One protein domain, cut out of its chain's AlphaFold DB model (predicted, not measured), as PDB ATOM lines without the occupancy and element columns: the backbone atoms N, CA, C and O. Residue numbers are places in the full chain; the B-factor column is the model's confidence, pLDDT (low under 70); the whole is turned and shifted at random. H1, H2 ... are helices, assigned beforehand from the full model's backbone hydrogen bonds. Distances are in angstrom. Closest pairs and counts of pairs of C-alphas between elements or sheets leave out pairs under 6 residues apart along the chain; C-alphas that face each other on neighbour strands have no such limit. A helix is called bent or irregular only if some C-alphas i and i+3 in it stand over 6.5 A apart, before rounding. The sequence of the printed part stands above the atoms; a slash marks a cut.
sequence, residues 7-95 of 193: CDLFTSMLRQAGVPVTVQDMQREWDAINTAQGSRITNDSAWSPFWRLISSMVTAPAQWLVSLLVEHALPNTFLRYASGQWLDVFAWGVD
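Overview. This is residues 7 to 95 of the 193 residues of an uncharacterized protein of Desulfovibrio vulgaris subsp. vulgaris (strain DP4) (UniProt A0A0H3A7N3). One long, kinked helix, H3, runs along much of a rod; H1 and H2 pack slantwise on one side of it, and H4 lies beyond its last residues. The printed part has 89 residues with four named helices, H1 to H4 along the chain, no named strand: all helix. It is only just loose, close to extended, with a radius of gyration of the C-alphas of 17.9 A and spans of 60 by 22 by 21 A.

Arrangement. H3, residues 49 to 77, has a kink of 34 degrees near residue 69 and is irregular, C-alphas 71 and 74 being 7.0 A apart. Its residues 70 to 75 alone touch H1, residues 7 to 16, at a steep tilt of 66 degrees, opposite ways; the closest C-alphas, Phe 10 and Val 70, are 5.6 A apart. Its residues 59 to 63 alone touch H2, residues 23 to 36, through 23 to 27 alone, at a steep tilt of 61 degrees; the closest C-alphas are Val 23 and Gln 63, 6.8 A. H4, residues 85 to 93, is close but not clearly touching H3, closest C-alphas Asn 76 and Trp 86, 6.3 A. Every O i to N i+4 pair is within hydrogen-bond range in H1, H2 and H4, and 20 of 25 in H3.

Along the chain. H3 is 39.8 A long, H2 19.9 A, H1 14.4 A and H4 13.1 A. C-alpha 7 begins H1 at (-37.168, 13.497, 32.689); C-alpha 93 ends H4 at (-28.217, 16.263, 56.654).

Size, cuts and confidence. The printed part has no cut, and the farthest C-alphas, Thr 42 and Asp 95, are 60.4 A apart. The link H2 to H3, residues 37 to 48, is long; pLDDT is under 70 at residues 42 to 44 and 46.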
ATOM      1  N   CYS A   7     -36.865  12.335  33.524       86.62
ATOM      2  CA  CYS A   7     -37.168  13.497  32.689       86.62
ATOM      3  C   CYS A   7     -38.687  13.685  32.501       86.62
ATOM      4  O   CYS A   7     -39.210  14.789  32.678       86.62
ATOM      5  N   ASP A   8     -39.421  12.595  32.246       90.88
ATOM      6  CA  ASP A   8     -40.883  12.631  32.110       90.88
ATOM      7  C   ASP A   8     -41.569  13.020  33.424       90.88
ATOM      8  O   ASP A   8     -42.550  13.768  33.425       90.88
ATOM      9  N   LEU A   9     -41.055  12.519  34.553       91.25
ATOM     10  CA  LEU A   9     -41.569  12.846  35.881       91.25
ATOM     11  C   LEU A   9     -41.459  14.353  36.147       91.25
ATOM     12  O   LEU A   9     -42.467  14.993  36.452       91.25
ATOM     13  N   PHE A  10     -40.274  14.943  35.979       92.38
ATOM     14  CA  PHE A  10     -40.058  16.365  36.268       92.38
ATOM     15  C   PHE A  10     -40.764  17.285  35.269       92.38
ATOM     16  O   PHE A  10     -41.326  18.303  35.670       92.38
ATOM     17  N   THR A  11     -40.849  16.889  33.996       92.38
ATOM     18  CA  THR A  11     -41.660  17.606  32.998       92.38
ATOM     19  C   THR A  11     -43.136  17.639  33.404       92.38
ATOM     20  O   THR A  11     -43.791  18.677  33.299       92.38
ATOM     21  N   SER A  12     -43.673  16.526  33.919       92.06
ATOM     22  CA  SER A  12     -45.056  16.487  34.408       92.06
ATOM     23  C   SER A  12     -45.275  17.362  35.647       92.06
ATOM     24  O   SER A  12     -46.301  18.036  35.728       92.06
ATOM     25  N   MET A  13     -44.301  17.423  36.565       91.88
ATOM     26  CA  MET A  13     -44.362  18.295  37.744       91.88
ATOM     27  C   MET A  13     -44.389  19.775  37.349       91.88
ATOM     28  O   MET A  13     -45.191  20.536  37.884       91.88
ATOM     29  N   LEU A  14     -43.567  20.179  36.376       92.69
ATOM     30  CA  LEU A  14     -43.567  21.554  35.869       92.69
ATOM     31  C   LEU A  14     -44.890  21.926  35.203       92.69
ATOM     32  O   LEU A  14     -45.427  22.998  35.471       92.69
ATOM     33  N   ARG A  15     -45.465  21.015  34.412       92.25
ATOM     34  CA  ARG A  15     -46.788  21.229  33.815       92.25
ATOM     35  C   ARG A  15     -47.877  21.388  34.881       92.25
ATOM     36  O   ARG A  15     -48.738  22.247  34.740       92.25
ATOM     37  N   GLN A  16     -47.834  20.593  35.951       91.75
ATOM     38  CA  GLN A  16     -48.771  20.722  37.077       91.75
ATOM     39  C   GLN A  16     -48.594  22.037  37.844       91.75
ATOM     40  O   GLN A  16     -49.572  22.582  38.343       91.75
ATOM     41  N   ALA A  17     -47.372  22.571  37.899       91.19
ATOM     42  CA  ALA A  17     -47.083  23.882  38.473       91.19
ATOM     43  C   ALA A  17     -47.498  25.060  37.565       91.19
ATOM     44  O   ALA A  17     -47.276  26.212  37.931       91.19
ATOM     45  N   GLY A  18     -48.080  24.792  36.390       90.94
ATOM     46  CA  GLY A  18     -48.489  25.817  35.428       90.94
ATOM     47  C   GLY A  18     -47.337  26.397  34.607       90.94
ATOM     48  O   GLY A  18     -47.508  27.427  33.964       90.94
ATOM     49  N   VAL A  19     -46.161  25.763  34.613       91.56
ATOM     50  CA  VAL A  19     -45.025  26.210  33.799       91.56
ATOM     51  C   VAL A  19     -45.178  25.655  32.378       91.56
ATOM     52  O   VAL A  19     -45.298  24.434  32.215       91.56
ATOM     53  N   PRO A  20     -45.146  26.500  31.333       92.31
ATOM     54  CA  PRO A  20     -45.180  26.026  29.956       92.31
ATOM     55  C   PRO A  20     -43.881  25.278  29.631       92.31
ATOM     56  O   PRO A  20     -42.785  25.810  29.789       92.31
ATOM     57  N   VAL A  21     -43.996  24.025  29.182       92.25
ATOM     58  CA  VAL A  21     -42.837  23.154  28.890       92.25
ATOM     59  C   VAL A  21     -42.540  23.016  27.397       92.25
ATOM     60  O   VAL A  21     -41.463  22.560  27.024       92.25
ATOM     61  N   THR A  22     -43.477  23.412  26.531       91.06
ATOM     62  CA  THR A  22     -43.292  23.393  25.076       91.06
ATOM     63  C   THR A  22     -43.248  24.808  24.515       91.06
ATOM     64  O   THR A  22     -43.840  25.730  25.071       91.06
ATOM     65  N   VAL A  23     -42.588  24.977  23.367       87.44
ATOM     66  CA  VAL A  23     -42.528  26.266  22.650       87.44
ATOM     67  C   VAL A  23     -43.925  26.794  22.325       87.44
ATOM     68  O   VAL A  23     -44.168  27.991  22.423       87.44
ATOM     69  N   GLN A  24     -44.849  25.905  21.957       87.56
ATOM     70  CA  GLN A  24     -46.222  26.286  21.628       87.56
ATOM     71  C   GLN A  24     -46.985  26.776  22.861       87.56
ATOM     72  O   GLN A  24     -47.700  27.770  22.770       87.56
ATOM     73  N   ASP A  25     -46.808  26.114  24.005       90.56
ATOM     74  CA  ASP A  25     -47.421  26.552  25.262       90.56
ATOM     75  C   ASP A  25     -46.841  27.899  25.705       90.56
ATOM     76  O   ASP A  25     -47.590  28.798  26.069       90.56
ATOM     77  N   MET A  26     -45.519  28.080  25.592       90.94
ATOM     78  CA  MET A  26     -44.865  29.359  25.890       90.94
ATOM     79  C   MET A  26     -45.400  30.480  25.001       90.94
ATOM     80  O   MET A  26     -45.711  31.555  25.498       90.94
ATOM     81  N   GLN A  27     -45.553  30.223  23.700       85.88
ATOM     82  CA  GLN A  27     -46.089  31.206  22.766       85.88
ATOM     83  C   GLN A  27     -47.514  31.631  23.140       85.88
ATOM     84  O   GLN A  27     -47.798  32.824  23.155       85.88
ATOM     85  N   ARG A  28     -48.381  30.682  23.513       88.19
ATOM     86  CA  ARG A  28     -49.741  30.996  23.974       88.19
ATOM     87  C   ARG A  28     -49.740  31.883  25.218       88.19
ATOM     88  O   ARG A  28     -50.541  32.811  25.288       88.19
ATOM     89  N   GLU A  29     -48.846  31.624  26.169       90.19
ATOM     90  CA  GLU A  29     -48.694  32.475  27.355       90.19
ATOM     91  C   GLU A  29     -48.216  33.884  26.982       90.19
ATOM     92  O   GLU A  29     -48.754  34.877  27.475       90.19
ATOM     93  N   TRP A  30     -47.265  34.005  26.052       87.62
ATOM     94  CA  TRP A  30     -46.818  35.309  25.554       87.62
ATOM     95  C   TRP A  30     -47.936  36.080  24.852       87.62
ATOM     96  O   TRP A  30     -48.075  37.285  25.069       87.62
ATOM     97  N   ASP A  31     -48.767  35.402  24.061       85.38
ATOM     98  CA  ASP A  31     -49.915  36.009  23.385       85.38
ATOM     99  C   ASP A  31     -50.974  36.480  24.397       85.38
ATOM    100  O   ASP A  31     -51.511  37.589  24.277       85.38
ATOM    101  N   ALA A  32     -51.229  35.688  25.444       88.44
ATOM    102  CA  ALA A  32     -52.129  36.060  26.534       88.44
ATOM    103  C   ALA A  32     -51.617  37.296  27.292       88.44
ATOM    104  O   ALA A  32     -52.381  38.233  27.538       88.44
ATOM    105  N   ILE A  33     -50.316  37.343  27.595       88.56
ATOM    106  CA  ILE A  33     -49.673  38.494  28.241       88.56
ATOM    107  C   ILE A  33     -49.761  39.734  27.345       88.56
ATOM    108  O   ILE A  33     -50.190  40.788  27.809       88.56
ATOM    109  N   ASN A  34     -49.423  39.627  26.059       85.44
ATOM    110  CA  ASN A  34     -49.506  40.749  25.118       85.44
ATOM    111  C   ASN A  34     -50.931  41.301  24.995       85.44
ATOM    112  O   ASN A  34     -51.115  42.522  24.961       85.44
ATOM    113  N   THR A  35     -51.931  40.416  24.972       85.44
ATOM    114  CA  THR A  35     -53.349  40.794  24.962       85.44
ATOM    115  C   THR A  35     -53.730  41.534  26.244       85.44
ATOM    116  O   THR A  35     -54.329  42.606  26.182       85.44
ATOM    117  N   ALA A  36     -53.328  41.015  27.409       88.62
ATOM    118  CA  ALA A  36     -53.595  41.638  28.704       88.62
ATOM    119  C   ALA A  36     -52.917  43.011  28.860       88.62
ATOM    120  O   ALA A  36     -53.470  43.907  29.493       88.62
ATOM    121  N   GLN A  37     -51.742  43.197  28.254       87.25
ATOM    122  CA  GLN A  37     -51.021  44.474  28.231       87.25
ATOM    123  C   GLN A  37     -51.567  45.463  27.184       87.25
ATOM    124  O   GLN A  37     -51.068  46.583  27.077       87.25
ATOM    125  N   GLY A  38     -52.586  45.082  26.402       83.25
ATOM    126  CA  GLY A  38     -53.196  45.951  25.395       83.25
ATOM    127  C   GLY A  38     -52.276  46.265  24.213       83.25
ATOM    128  O   GLY A  38     -52.382  47.341  23.615       83.25
ATOM    129  N   SER A  39     -51.354  45.354  23.882       76.56
ATOM    130  CA  SER A  39     -50.446  45.526  22.747       76.56
ATOM    131  C   SER A  39     -51.236  45.699  21.446       76.56
ATOM    132  O   SER A  39     -52.096  44.892  21.108       76.56
ATOM    133  N   ARG A  40     -50.931  46.762  20.690       74.56
ATOM    134  CA  ARG A  40     -51.548  47.060  19.381       74.56
ATOM    135  C   ARG A  40     -50.795  46.421  18.211       74.56
ATOM    136  O   ARG A  40     -50.969  46.834  17.066       74.56
ATOM    137  N   ILE A  41     -49.899  45.477  18.491       70.19
ATOM    138  CA  ILE A  41     -49.149  44.762  17.460       70.19
ATOM    139  C   ILE A  41     -50.105  43.749  16.832       70.19
ATOM    140  O   ILE A  41     -50.376  42.715  17.421       70.19
ATOM    141  N   THR A  42     -50.620  44.063  15.645       68.50
ATOM    142  CA  THR A  42     -51.571  43.226  14.888       68.50
ATOM    143  C   THR A  42     -50.881  42.280  13.898       68.50
ATOM    144  O   THR A  42     -51.506  41.774  12.968       68.50
ATOM    145  N   ASN A  43     -49.552  42.164  13.979       66.81
ATOM    146  CA  ASN A  43     -48.783  41.310  13.085       66.81
ATOM    147  C   ASN A  43     -48.558  39.960  13.758       66.81
ATOM    148  O   ASN A  43     -47.557  39.771  14.444       66.81
ATOM    149  N   ASP A  44     -49.476  39.035  13.502       69.50
ATOM    150  CA  ASP A  44     -49.541  37.727  14.167       69.50
ATOM    151  C   ASP A  44     -48.850  36.629  13.335       69.50
ATOM    152  O   ASP A  44     -49.003  35.432  13.572       69.50
ATOM    153  N   SER A  45     -48.089  37.023  12.308       77.75
ATOM    154  CA  SER A  45     -47.397  36.073  11.443       77.75
ATOM    155  C   SER A  45     -46.153  35.515  12.128       77.75
ATOM    156  O   SER A  45     -45.259  36.268  12.524       77.75
ATOM    157  N   ALA A  46     -46.024  34.187  12.137       68.75
ATOM    158  CA  ALA A  46     -44.818  33.476  12.575       68.75
ATOM    159  C   ALA A  46     -43.547  33.886  11.796       68.75
ATOM    160  O   ALA A  46     -42.427  33.679  12.260       68.75
ATOM    161  N   TRP A  47     -43.708  34.489  10.615       76.31
ATOM    162  CA  TRP A  47     -42.608  34.964   9.772       76.31
ATOM    163  C   TRP A  47     -42.253  36.436  10.002       76.31
ATOM    164  O   TRP A  47     -41.287  36.929   9.417       76.31
ATOM    165  N   SER A  48     -43.005  37.138  10.856       82.44
ATOM    166  CA  SER A  48     -42.746  38.533  11.199       82.44
ATOM    167  C   SER A  48     -41.363  38.697  11.837       82.44
ATOM    168  O   SER A  48     -41.026  37.949  12.761       82.44
ATOM    169  N   PRO A  49     -40.561  39.698  11.420       84.88
ATOM    170  CA  PRO A  49     -39.292  40.014  12.073       84.88
ATOM    171  C   PRO A  49     -39.436  40.234  13.584       84.88
ATOM    172  O   PRO A  49     -38.552  39.839  14.339       84.88
ATOM    173  N   PHE A  50     -40.567  40.797  14.027       83.81
ATOM    174  CA  PHE A  50     -40.871  40.986  15.444       83.81
ATOM    175  C   PHE A  50     -40.966  39.646  16.185       83.81
ATOM    176  O   PHE A  50     -40.214  39.408  17.125       83.81
ATOM    177  N   TRP A  51     -41.821  38.729  15.728       82.75
ATOM    178  CA  TRP A  51     -42.000  37.435  16.392       82.75
ATOM    179  C   TRP A  51     -40.771  36.538  16.308       82.75
ATOM    180  O   TRP A  51     -40.489  35.806  17.254       82.75
ATOM    181  N   ARG A  52     -39.981  36.639  15.234       88.38
ATOM    182  CA  ARG A  52     -38.680  35.957  15.147       88.38
ATOM    183  C   ARG A  52     -37.683  36.488  16.175       88.38
ATOM    184  O   ARG A  52     -36.943  35.692  16.747       88.38
ATOM    185  N   LEU A  53     -37.674  37.799  16.417       88.50
ATOM    186  CA  LEU A  53     -36.838  38.423  17.443       88.50
ATOM    187  C   LEU A  53     -37.277  38.007  18.851       88.50
ATOM    188  O   LEU A  53     -36.446  37.583  19.647       88.50
ATOM    189  N   ILE A  54     -38.576  38.069  19.150       86.50
ATOM    190  CA  ILE A  54     -39.108  37.645  20.453       86.50
ATOM    191  C   ILE A  54     -38.848  36.156  20.683       86.50
ATOM    192  O   ILE A  54     -38.389  35.764  21.753       86.50
ATOM    193  N   SER A  55     -39.042  35.323  19.661       87.38
ATOM    194  CA  SER A  55     -38.777  33.889  19.770       87.38
ATOM    195  C   SER A  55     -37.305  33.591  20.066       87.38
ATOM    196  O   SER A  55     -37.018  32.703  20.866       87.38
ATOM    197  N   SER A  56     -36.364  34.324  19.460       90.56
ATOM    198  CA  SER A  56     -34.929  34.100  19.679       90.56
ATOM    199  C   SER A  56     -34.412  34.703  20.986       90.56
ATOM    200  O   SER A  56     -33.524  34.120  21.603       90.56
ATOM    201  N   MET A  57     -34.958  35.841  21.423       91.94
ATOM    202  CA  MET A  57     -34.515  36.541  22.633       91.94
ATOM    203  C   MET A  57     -35.235  36.097  23.908       91.94
ATOM    204  O   MET A  57     -34.658  36.202  24.985       91.94
ATOM    205  N   VAL A  58     -36.476  35.622  23.805       91.44
ATOM    206  CA  VAL A  58     -37.322  35.294  24.963       91.44
ATOM    207  C   VAL A  58     -37.672  33.812  24.976       91.44
ATOM    208  O   VAL A  58     -37.321  33.112  25.923       91.44
ATOM    209  N   THR A  59     -38.306  33.303  23.915       91.31
ATOM    210  CA  THR A  59     -38.834  31.929  23.913       91.31
ATOM    211  C   THR A  59     -37.727  30.876  23.944       91.31
ATOM    212  O   THR A  59     -37.803  29.941  24.737       91.31
ATOM    213  N   ALA A  60     -36.673  31.022  23.136       91.94
ATOM    214  CA  ALA A  60     -35.574  30.057  23.110       91.94
ATOM    215  C   ALA A  60     -34.782  30.017  24.437       91.94
ATOM    216  O   ALA A  60     -34.573  28.918  24.956       91.94
ATOM    217  N   PRO A  61     -34.401  31.156  25.057       94.38
ATOM    218  CA  PRO A  61     -33.801  31.138  26.391       94.38
ATOM    219  C   PRO A  61     -34.734  30.592  27.478       94.38
ATOM    220  O   PRO A  61     -34.272  29.865  28.356       94.38
ATOM    221  N   ALA A  62     -36.040  30.883  27.417       94.06
ATOM    222  CA  ALA A  62     -37.016  30.330  28.356       94.06
ATOM    223  C   ALA A  62     -37.123  28.802  28.233       94.06
ATOM    224  O   ALA A  62     -37.099  28.096  29.241       94.06
ATOM    225  N   GLN A  63     -37.163  28.277  27.006       93.69
ATOM    226  CA  GLN A  63     -37.147  26.836  26.759       93.69
ATOM    227  C   GLN A  63     -35.872  26.189  27.297       93.69
ATOM    228  O   GLN A  63     -35.940  25.161  27.968       93.69
ATOM    229  N   TRP A  64     -34.717  26.810  27.057       94.69
ATOM    230  CA  TRP A  64     -33.450  26.326  27.593       94.69
ATOM    231  C   TRP A  64     -33.444  26.300  29.127       94.69
ATOM    232  O   TRP A  64     -32.983  25.327  29.721       94.69
ATOM    233  N   LEU A  65     -34.005  27.325  29.777       94.69
ATOM    234  CA  LEU A  65     -34.118  27.370  31.233       94.69
ATOM    235  C   LEU A  65     -34.994  26.231  31.768       94.69
ATOM    236  O   LEU A  65     -34.627  25.599  32.757       94.69
ATOM    237  N   VAL A  66     -36.116  25.937  31.105       93.88
ATOM    238  CA  VAL A  66     -36.976  24.800  31.466       93.88
ATOM    239  C   VAL A  66     -36.222  23.478  31.311       93.88
ATOM    240  O   VAL A  66     -36.247  22.667  32.237       93.88
ATOM    241  N   SER A  67     -35.498  23.274  30.206       92.69
ATOM    242  CA  SER A  67     -34.662  22.082  30.011       92.69
ATOM    243  C   SER A  67     -33.603  21.942  31.107       92.69
ATOM    244  O   SER A  67     -33.481  20.876  31.706       92.69
ATOM    245  N   LEU A  68     -32.901  23.025  31.453       94.44
ATOM    246  CA  LEU A  68     -31.929  23.032  32.551       94.44
ATOM    247  C   LEU A  68     -32.586  22.643  33.880       94.44
ATOM    248  O   LEU A  68     -32.015  21.884  34.670       94.44
ATOM    249  N   LEU A  69     -33.796  23.143  34.131       93.31
ATOM    250  CA  LEU A  69     -34.535  22.835  35.348       93.31
ATOM    251  C   LEU A  69     -34.883  21.344  35.432       93.31
ATOM    252  O   LEU A  69     -34.685  20.737  36.482       93.31
ATOM    253  N   VAL A  70     -35.350  20.756  34.331       93.56
ATOM    254  CA  VAL A  70     -35.727  19.337  34.238       93.56
ATOM    255  C   VAL A  70     -34.512  18.411  34.313       93.56
ATOM    256  O   VAL A  70     -34.582  17.368  34.959       93.56
ATOM    257  N   GLU A  71     -33.401  18.775  33.676       91.25
ATOM    258  CA  GLU A  71     -32.228  17.902  33.537       91.25
ATOM    259  C   GLU A  71     -31.241  18.011  34.704       91.25
ATOM    260  O   GLU A  71     -30.536  17.047  35.017       91.25
ATOM    261  N   HIS A  72     -31.170  19.170  35.363       91.38
ATOM    262  CA  HIS A  72     -30.127  19.438  36.353       91.38
ATOM    263  C   HIS A  72     -30.658  19.948  37.685       91.38
ATOM    264  O   HIS A  72     -30.252  19.425  38.723       91.38
ATOM    265  N   ALA A  73     -31.542  20.945  37.702       92.00
ATOM    266  CA  ALA A  73     -31.958  21.538  38.971       92.00
ATOM    267  C   ALA A  73     -32.878  20.595  39.761       92.00
ATOM    268  O   ALA A  73     -32.547  20.205  40.878       92.00
ATOM    269  N   LEU A  74     -33.999  20.182  39.161       92.44
ATOM    270  CA  LEU A  74     -35.010  19.345  39.806       92.44
ATOM    271  C   LEU A  74     -34.483  17.960  40.192       92.44
ATOM    272  O   LEU A  74     -34.702  17.573  41.334       92.44
ATOM    273  N   PRO A  75     -33.739  17.214  39.352       92.62
ATOM    274  CA  PRO A  75     -33.228  15.909  39.765       92.62
ATOM    275  C   PRO A  75     -32.343  15.985  41.013       92.62
ATOM    276  O   PRO A  75     -32.393  15.097  41.862       92.62
ATOM    277  N   ASN A  76     -31.573  17.066  41.165       92.12
ATOM    278  CA  ASN A  76     -30.666  17.239  42.295       92.12
ATOM    279  C   ASN A  76     -31.357  17.639  43.607       92.12
ATOM    280  O   ASN A  76     -30.726  17.532  44.656       92.12
ATOM    281  N   THR A  77     -32.637  18.029  43.596       90.81
ATOM    282  CA  THR A  77     -33.398  18.265  44.839       90.81
ATOM    283  C   THR A  77     -33.938  16.974  45.456       90.81
ATOM    284  O   THR A  77     -34.291  16.954  46.635       90.81
ATOM    285  N   PHE A  78     -33.975  15.877  44.695       90.44
ATOM    286  CA  PHE A  78     -34.458  14.585  45.167       90.44
ATOM    287  C   PHE A  78     -33.294  13.626  45.403       90.44
ATOM    288  O   PHE A  78     -32.578  13.263  44.474       90.44
ATOM    289  N   LEU A  79     -33.174  13.104  46.627       89.69
ATOM    290  CA  LEU A  79     -32.092  12.191  47.027       89.69
ATOM    291  C   LEU A  79     -31.899  10.996  46.076       89.69
ATOM    292  O   LEU A  79     -30.774  10.568  45.835       89.69
ATOM    293  N   ARG A  80     -32.996  10.459  45.523       89.62
ATOM    294  CA  ARG A  80     -32.969   9.321  44.592       89.62
ATOM    295  C   ARG A  80     -32.276   9.639  43.263       89.62
ATOM    296  O   ARG A  80     -31.721   8.728  42.657       89.62
ATOM    297  N   TYR A  81     -32.363  10.884  42.799       90.25
ATOM    298  CA  TYR A  81     -31.889  11.313  41.479       90.25
ATOM    299  C   TYR A  81     -30.678  12.255  41.558       90.25
ATOM    300  O   TYR A  81     -30.037  12.509  40.541       90.25
ATOM    301  N   ALA A  82     -30.345  12.738  42.755       89.06
ATOM    302  CA  ALA A  82     -29.203  13.601  42.994       89.06
ATOM    303  C   ALA A  82     -27.872  12.905  42.685       89.06
ATOM    304  O   ALA A  82     -27.694  11.705  42.903       89.06
ATOM    305  N   SER A  83     -26.903  13.688  42.212       87.81
ATOM    306  CA  SER A  83     -25.573  13.192  41.855       87.81
ATOM    307  C   SER A  83     -24.454  14.132  42.311       87.81
ATOM    308  O   SER A  83     -24.675  15.295  42.660       87.81
ATOM    309  N   GLY A  84     -23.223  13.614  42.350       88.06
ATOM    310  CA  GLY A  84     -22.031  14.404  42.665       88.06
ATOM    311  C   GLY A  84     -22.057  15.029  44.064       88.06
ATOM    312  O   GLY A  84     -22.257  14.327  45.060       88.06
ATOM    313  N   GLN A  85     -21.828  16.346  44.114       89.56
ATOM    314  CA  GLN A  85     -21.738  17.138  45.350       89.56
ATOM    315  C   GLN A  85     -23.085  17.260  46.077       89.56
ATOM    316  O   GLN A  85     -23.119  17.353  47.300       89.56
ATOM    317  N   TRP A  86     -24.211  17.195  45.358       89.50
ATOM    318  CA  TRP A  86     -25.544  17.274  45.969       89.50
ATOM    319  C   TRP A  86     -25.810  16.108  46.926       89.50
ATOM    320  O   TRP A  86     -26.404  16.290  47.984       89.50
ATOM    321  N   LEU A  87     -25.288  14.921  46.613       91.25
ATOM    322  CA  LEU A  87     -25.352  13.771  47.516       91.25
ATOM    323  C   LEU A  87     -24.559  13.987  48.813       91.25
ATOM    324  O   LEU A  87     -24.943  13.428  49.836       91.25
ATOM    325  N   ASP A  88     -23.485  14.781  48.796       90.12
ATOM    326  CA  ASP A  88     -22.739  15.106  50.019       90.12
ATOM    327  C   ASP A  88     -23.540  16.048  50.925       90.12
ATOM    328  O   ASP A  88     -23.527  15.878  52.142       90.12
ATOM    329  N   VAL A  89     -24.307  16.977  50.339       90.81
ATOM    330  CA  VAL A  89     -25.238  17.847  51.081       90.81
ATOM    331  C   VAL A  89     -26.322  17.020  51.772       90.81
ATOM    332  O   VAL A  89     -26.590  17.216  52.956       90.81
ATOM    333  N   PHE A  90     -26.913  16.050  51.069       91.56
ATOM    334  CA  PHE A  90     -27.884  15.150  51.691       91.56
ATOM    335  C   PHE A  90     -27.261  14.260  52.764       91.56
ATOM    336  O   PHE A  90     -27.867  14.071  53.815       91.56
ATOM    337  N   ALA A  91     -26.060  13.727  52.520       90.88
ATOM    338  CA  ALA A  91     -25.353  12.889  53.481       90.88
ATOM    339  C   ALA A  91     -25.048  13.663  54.776       90.88
ATOM    340  O   ALA A  91     -25.272  13.142  55.867       90.88
ATOM    341  N   TRP A  92     -24.651  14.935  54.656       90.50
ATOM    342  CA  TRP A  92     -24.480  15.835  55.795       90.50
ATOM    343  C   TRP A  92     -25.766  15.989  56.620       90.50
ATOM    344  O   TRP A  92     -25.711  15.902  57.845       90.50
ATOM    345  N   GLY A  93     -26.925  16.132  55.970       89.88
ATOM    346  CA  GLY A  93     -28.217  16.263  56.654       89.88
ATOM    347  C   GLY A  93     -28.660  15.029  57.452       89.88
ATOM    348  O   GLY A  93     -29.478  15.160  58.358       89.88
ATOM    349  N   VAL A  94     -28.119  13.843  57.150       92.69
ATOM    350  CA  VAL A  94     -28.424  12.582  57.859       92.69
ATOM    351  C   VAL A  94     -27.253  12.061  58.701       92.69
ATOM    352  O   VAL A  94     -27.255  10.897  59.090       92.69
ATOM    353  N   ASP A  95     -26.245  12.900  58.965       91.50
ATOM    354  CA  ASP A  95     -24.999  12.548  59.671       91.50
ATOM    355  C   ASP A  95     -24.289  11.301  59.100       91.50
ATOM    356  O   ASP A  95     -23.691  10.484  59.802       91.50
TER     357      ASP A  95